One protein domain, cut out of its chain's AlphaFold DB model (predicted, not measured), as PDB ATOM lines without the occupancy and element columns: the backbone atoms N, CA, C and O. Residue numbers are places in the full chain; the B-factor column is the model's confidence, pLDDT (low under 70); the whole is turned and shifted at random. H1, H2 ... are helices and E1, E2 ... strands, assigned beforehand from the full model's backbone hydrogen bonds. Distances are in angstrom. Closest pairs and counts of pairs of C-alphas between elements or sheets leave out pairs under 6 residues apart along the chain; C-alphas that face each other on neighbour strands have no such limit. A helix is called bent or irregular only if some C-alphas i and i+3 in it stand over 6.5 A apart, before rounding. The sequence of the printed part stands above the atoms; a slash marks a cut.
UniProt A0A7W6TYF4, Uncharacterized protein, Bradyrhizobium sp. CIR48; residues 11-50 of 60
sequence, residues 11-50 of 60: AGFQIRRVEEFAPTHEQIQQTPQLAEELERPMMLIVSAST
ATOM      1  N   ALA A  11      36.744 -14.530  16.147       95.62
ATOM      2  CA  ALA A  11      36.023 -15.701  16.639       95.62
ATOM      3  C   ALA A  11      36.916 -16.716  17.389       95.62
ATOM      4  O   ALA A  11      36.427 -17.765  17.804       95.62
ATOM      5  N   GLY A  12      38.209 -16.425  17.576       94.44
ATOM      6  CA  GLY A  12      39.142 -17.257  18.343       94.44
ATOM      7  C   GLY A  12      39.834 -18.361  17.540       94.44
ATOM      8  O   GLY A  12      40.518 -19.201  18.126       94.44
ATOM      9  N   PHE A  13      39.694 -18.380  16.212       95.94
ATOM     10  CA  PHE A  13      40.421 -19.333  15.379       95.94
ATOM     11  C   PHE A  13      41.873 -18.899  15.165       95.94
ATOM     12  O   PHE A  13      42.163 -17.743  14.854       95.94
ATOM     13  N   GLN A  14      42.794 -19.861  15.227       95.50
ATOM     14  CA  GLN A  14      44.160 -19.667  14.754       95.50
ATOM     15  C   GLN A  14      44.225 -19.970  13.262       95.50
ATOM     16  O   GLN A  14      43.999 -21.111  12.850       95.50
ATOM     17  N   ILE A  15      44.555 -18.967  12.452       95.50
ATOM     18  CA  ILE A  15      44.778 -19.162  11.018       95.50
ATOM     19  C   ILE A  15      46.089 -19.927  10.823       95.50
ATOM     20  O   ILE A  15      47.136 -19.527  11.328       95.50
ATOM     21  N   ARG A  16      46.027 -21.046  10.098       95.81
ATOM     22  CA  ARG A  16      47.168 -21.941   9.849       95.81
ATOM     23  C   ARG A  16      47.735 -21.774   8.449       95.81
ATOM     24  O   ARG A  16      48.948 -21.829   8.271       95.81
ATOM     25  N   ARG A  17      46.864 -21.590   7.459       95.12
ATOM     26  CA  ARG A  17      47.252 -21.426   6.057       95.12
ATOM     27  C   ARG A  17      46.206 -20.601   5.327       95.12
ATOM     28  O   ARG A  17      45.014 -20.767   5.578       95.12
ATOM     29  N   VAL A  18      46.669 -19.742   4.430       93.62
ATOM     30  CA  VAL A  18      45.839 -18.995   3.488       93.62
ATOM     31  C   VAL A  18      46.430 -19.247   2.110       93.62
ATOM     32  O   VAL A  18      47.635 -19.083   1.929       93.62
ATOM     33  N   GLU A  19      45.600 -19.681   1.173       90.56
ATOM     34  CA  GLU A  19      45.974 -19.878  -0.223       90.56
ATOM     35  C   GLU A  19      44.972 -19.182  -1.129       90.56
ATOM     36  O   GLU A  19      43.769 -19.167  -0.860       90.56
ATOM     37  N   GLU A  20      45.486 -18.653  -2.228       87.06
ATOM     38  CA  GLU A  20      44.681 -18.190  -3.345       87.06
ATOM     39  C   GLU A  20      44.795 -19.241  -4.443       87.06
ATOM     40  O   GLU A  20      45.894 -19.568  -4.894       87.06
ATOM     41  N   PHE A  21      43.667 -19.839  -4.812       83.94
ATOM     42  CA  PHE A  21      43.627 -20.851  -5.852       83.94
ATOM     43  C   PHE A  21      43.385 -20.192  -7.208       83.94
ATOM     44  O   PHE A  21      42.344 -19.566  -7.427       83.94
ATOM     45  N   ALA A  22      44.322 -20.437  -8.120       85.38
ATOM     46  CA  ALA A  22      44.169 -20.286  -9.557       85.38
ATOM     47  C   ALA A  22      44.476 -21.631 -10.236       85.38
ATOM     48  O   ALA A  22      45.347 -22.369  -9.757       85.38
ATOM     49  N   PRO A  23      43.803 -21.955 -11.352       86.94
ATOM     50  CA  PRO A  23      44.138 -23.135 -12.133       86.94
ATOM     51  C   PRO A  23      45.584 -23.058 -12.645       86.94
ATOM     52  O   PRO A  23      46.049 -22.016 -13.106       86.94
ATOM     53  N   THR A  24      46.312 -24.172 -12.563       87.94
ATOM     54  CA  THR A  24      47.686 -24.253 -13.076       87.94
ATOM     55  C   THR A  24      47.699 -24.340 -14.600       87.94
ATOM     56  O   THR A  24      46.729 -24.766 -15.226       87.94
ATOM     57  N   HIS A  25      48.835 -24.015 -15.223       89.81
ATOM     58  CA  HIS A  25      48.997 -24.172 -16.672       89.81
ATOM     59  C   HIS A  25      48.697 -25.598 -17.149       89.81
ATOM     60  O   HIS A  25      48.058 -25.764 -18.180       89.81
ATOM     61  N   GLU A  26      49.109 -26.622 -16.399       93.00
ATOM     62  CA  GLU A  26      48.820 -28.019 -16.737       93.00
ATOM     63  C   GLU A  26      47.314 -28.315 -16.691       93.00
ATOM     64  O   GLU A  26      46.777 -28.913 -17.621       93.00
ATOM     65  N   GLN A  27      46.608 -27.824 -15.665       91.19
ATOM     66  CA  GLN A  27      45.151 -27.961 -15.561       91.19
ATOM     67  C   GLN A  27      44.431 -27.251 -16.713       91.19
ATOM     68  O   GLN A  27      43.469 -27.790 -17.252       91.19
ATOM     69  N   ILE A  28      44.928 -26.089 -17.140       93.19
ATOM     70  CA  ILE A  28      44.389 -25.357 -18.292       93.19
ATOM     71  C   ILE A  28      44.643 -26.120 -19.597       93.19
ATOM     72  O   ILE A  28      43.762 -26.178 -20.445       93.19
ATOM     73  N   GLN A  29      45.805 -26.758 -19.767       94.12
ATOM     74  CA  GLN A  29      46.059 -27.594 -20.949       94.12
ATOM     75  C   GLN A  29      45.095 -28.791 -21.020       94.12
ATOM     76  O   GLN A  29      44.640 -29.147 -22.104       94.12
ATOM     77  N   GLN A  30      44.761 -29.394 -19.873       95.75
ATOM     78  CA  GLN A  30      43.793 -30.496 -19.797       95.75
ATOM     79  C   GLN A  30      42.335 -30.020 -19.906       95.75
ATOM     80  O   GLN A  30      41.464 -30.766 -20.353       95.75
ATOM     81  N   THR A  31      42.035 -28.795 -19.478       92.88
ATOM     82  CA  THR A  31      40.692 -28.200 -19.525       92.88
ATOM     83  C   THR A  31      40.797 -26.722 -19.920       92.88
ATOM     84  O   THR A  31      40.830 -25.850 -19.048       92.88
ATOM     85  N   PRO A  32      40.836 -26.418 -21.234       91.44
ATOM     86  CA  PRO A  32      41.093 -25.066 -21.744       91.44
ATOM     87  C   PRO A  32      40.127 -23.991 -21.241       91.44
ATOM     88  O   PRO A  32      40.521 -22.839 -21.094       91.44
ATOM     89  N   GLN A  33      38.885 -24.359 -20.913       88.69
ATOM     90  CA  GLN A  33      37.883 -23.446 -20.349       88.69
ATOM     91  C   GLN A  33      38.290 -22.877 -18.978       88.69
ATOM     92  O   GLN A  33      37.814 -21.811 -18.603       88.69
ATOM     93  N   LEU A  34      39.202 -23.532 -18.245       87.38
ATOM     94  CA  LEU A  34      39.741 -23.003 -16.985       87.38
ATOM     95  C   LEU A  34      40.621 -21.761 -17.189       87.38
ATOM     96  O   LEU A  34      40.900 -21.063 -16.219       87.38
ATOM     97  N   ALA A  35      41.049 -21.459 -18.420       87.81
ATOM     98  CA  ALA A  35      41.789 -20.233 -18.708       87.81
ATOM     99  C   ALA A  35      40.967 -18.971 -18.394       87.81
ATOM    100  O   ALA A  35      41.527 -17.997 -17.902       87.81
ATOM    101  N   GLU A  36      39.647 -18.996 -18.619       86.50
ATOM    102  CA  GLU A  36      38.754 -17.865 -18.313       86.50
ATOM    103  C   GLU A  36      38.680 -17.580 -16.802       86.50
ATOM    104  O   GLU A  36      38.488 -16.440 -16.380       86.50
ATOM    105  N   GLU A  37      38.891 -18.603 -15.972       83.56
ATOM    106  CA  GLU A  37      38.885 -18.484 -14.513       83.56
ATOM    107  C   GLU A  37      40.164 -17.821 -13.964       83.56
ATOM    108  O   GLU A  37      40.173 -17.412 -12.806       83.56
ATOM    109  N   LEU A  38      41.218 -17.635 -14.778       82.56
ATOM    110  CA  LEU A  38      42.377 -16.804 -14.405       82.56
ATOM    111  C   LEU A  38      42.030 -15.311 -14.325       82.56
ATOM    112  O   LEU A  38      42.689 -14.567 -13.599       82.56
ATOM    113  N   GLU A  39      41.019 -14.866 -15.074       81.62
ATOM    114  CA  GLU A  39      40.562 -13.469 -15.076       81.62
ATOM    115  C   GLU A  39      39.456 -13.209 -14.042       81.62
ATOM    116  O   GLU A  39      39.082 -12.060 -13.787       81.62
ATOM    117  N   ARG A  40      38.931 -14.268 -13.413       81.06
ATOM    118  CA  ARG A  40      37.962 -14.182 -12.315       81.06
ATOM    119  C   ARG A  40      38.683 -14.124 -10.965       81.06
ATOM    120  O   ARG A  40      39.821 -14.574 -10.851       81.06
ATOM    121  N   PRO A  41      38.069 -13.538  -9.918       65.94
ATOM    122  CA  PRO A  41      38.711 -13.466  -8.609       65.94
ATOM    123  C   PRO A  41      39.043 -14.873  -8.092       65.94
ATOM    124  O   PRO A  41      38.142 -15.690  -7.902       65.94
ATOM    125  N   MET A  42      40.336 -15.123  -7.852       74.19
ATOM    126  CA  MET A  42      40.864 -16.366  -7.282       74.19
ATOM    127  C   MET A  42      40.082 -16.789  -6.034       74.19
ATOM    128  O   MET A  42      39.737 -15.966  -5.177       74.19
ATOM    129  N   MET A  43      39.823 -18.092  -5.907       84.62
ATOM    130  CA  MET A  43      39.177 -18.629  -4.711       84.62
ATOM    131  C   MET A  43      40.117 -18.509  -3.509       84.62
ATOM    132  O   MET A  43      41.305 -18.803  -3.609       84.62
ATOM    133  N   LEU A  44      39.572 -18.132  -2.352       88.88
ATOM    134  CA  LEU A  44      40.316 -18.070  -1.095       88.88
ATOM    135  C   LEU A  44      40.107 -19.352  -0.291       88.88
ATOM    136  O   LEU A  44      38.986 -19.649   0.125       88.88
ATOM    137  N   ILE A  45      41.192 -20.067  -0.011       92.44
ATOM    138  CA  ILE A  45      41.192 -21.255   0.845       92.44
ATOM    139  C   ILE A  45      41.873 -20.894   2.165       92.44
ATOM    140  O   ILE A  45      42.995 -20.390   2.185       92.44
ATOM    141  N   VAL A  46      41.198 -21.154   3.288       94.88
ATOM    142  CA  VAL A  46      41.719 -20.867   4.633       94.88
ATOM    143  C   VAL A  46      41.657 -22.124   5.491       94.88
ATOM    144  O   VAL A  46      40.592 -22.712   5.666       94.88
ATOM    145  N   SER A  47      42.794 -22.515   6.063       95.94
ATOM    146  CA  SER A  47      42.871 -23.541   7.104       95.94
ATOM    147  C   SER A  47      42.987 -22.867   8.467       95.94
ATOM    148  O   SER A  47      43.833 -21.987   8.651       95.94
ATOM    149  N   ALA A  48      42.158 -23.279   9.424       96.06
ATOM    150  CA  ALA A  48      42.145 -22.724  10.769       96.06
ATOM    151  C   ALA A  48      41.885 -23.807  11.825       96.06
ATOM    152  O   ALA A  48      41.257 -24.827  11.542       96.06
ATOM    153  N   SER A  49      42.367 -23.590  13.048       95.44
ATOM    154  CA  SER A  49      42.205 -24.531  14.162       95.44
ATOM    155  C   SER A  49      41.790 -23.829  15.449       95.44
ATOM    156  O   SER A  49      42.187 -22.692  15.696       95.44
ATOM    157  N   THR A  50      41.032 -24.533  16.290       89.81
ATOM    158  CA  THR A  50      40.604 -24.067  17.622       89.81
ATOM    159  C   THR A  50      41.571 -24.466  18.739       89.81
ATOM    160  O   THR A  50      41.511 -23.919  19.834       89.81
TER     161      THR A  50
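Overview. This is residues 11 to 50 of the 60 residues of an uncharacterized protein of Bradyrhizobium sp. CIR48 (UniProt A0A7W6TYF4). This is a long, narrow ribbon of two antiparallel strands, E1 and E2, with a small head of two short helices, H1 and H2, at the end away from the first and last printed residues. The printed part has 40 residues, and the order along it is E1, H1, H2, E2. The sheet has the order E1 - E2, and the class is mixed, helices and strands. The whole is extended, with a radius of gyration of the C-alphas of 13.9 A, and it is a rod spanning 41 by 17 by 9 A.

Along the chain. E1, residues 14 to 21, begins at C-alpha 14 (44.160, -19.667, 14.754) and is 20.6 A long. H1 is residues 25 to 30, 8.8 A, with C-alpha 25 at (48.997, -24.172, -16.672). H2 is residues 32 to 38, 11.1 A; it is neither bent nor irregular, but only just: C-alphas 33 and 36 are 6.0 A apart. E2, residues 43 to 49, is 20.0 A long and ends at C-alpha 49 (42.205, -24.531, 14.162).

Arrangement. E1 and E2 are antiparallel neighbours, their directions at 162 degrees. N 14 and O 49, 2.9 A apart, and N 21 and O 43, 2.8 A apart, are within hydrogen-bond range. H1 and H2 only just touch, with 3 pairs of C-alphas within 8 A, and touch only at the corner by their link; the closest C-alphas are those of Ile 28 and Leu 34, 5.4 A. They run opposite ways at a shallow tilt of 34 degrees, only just short of steep. E1 and H2 are apart, as are H1 and E2. Every O i to N i+4 pair of H1 is within hydrogen-bond range; in H2 it is 0 of 3, while 4 of 4 O i to N i+3 pairs are.

Size, cuts and confidence. The two C-alphas farthest apart are those of Gly 12 and Gln 29, 41.2 A, while those of Ala 11 and Thr 50 are 9.6 A apart. The printed part has no cut, and the links E1 to H1, H1 to H2 and H2 to E2 are tight. The mean pLDDT of the printed part is 89.6, and one printed residue, Pro 41, is under 70.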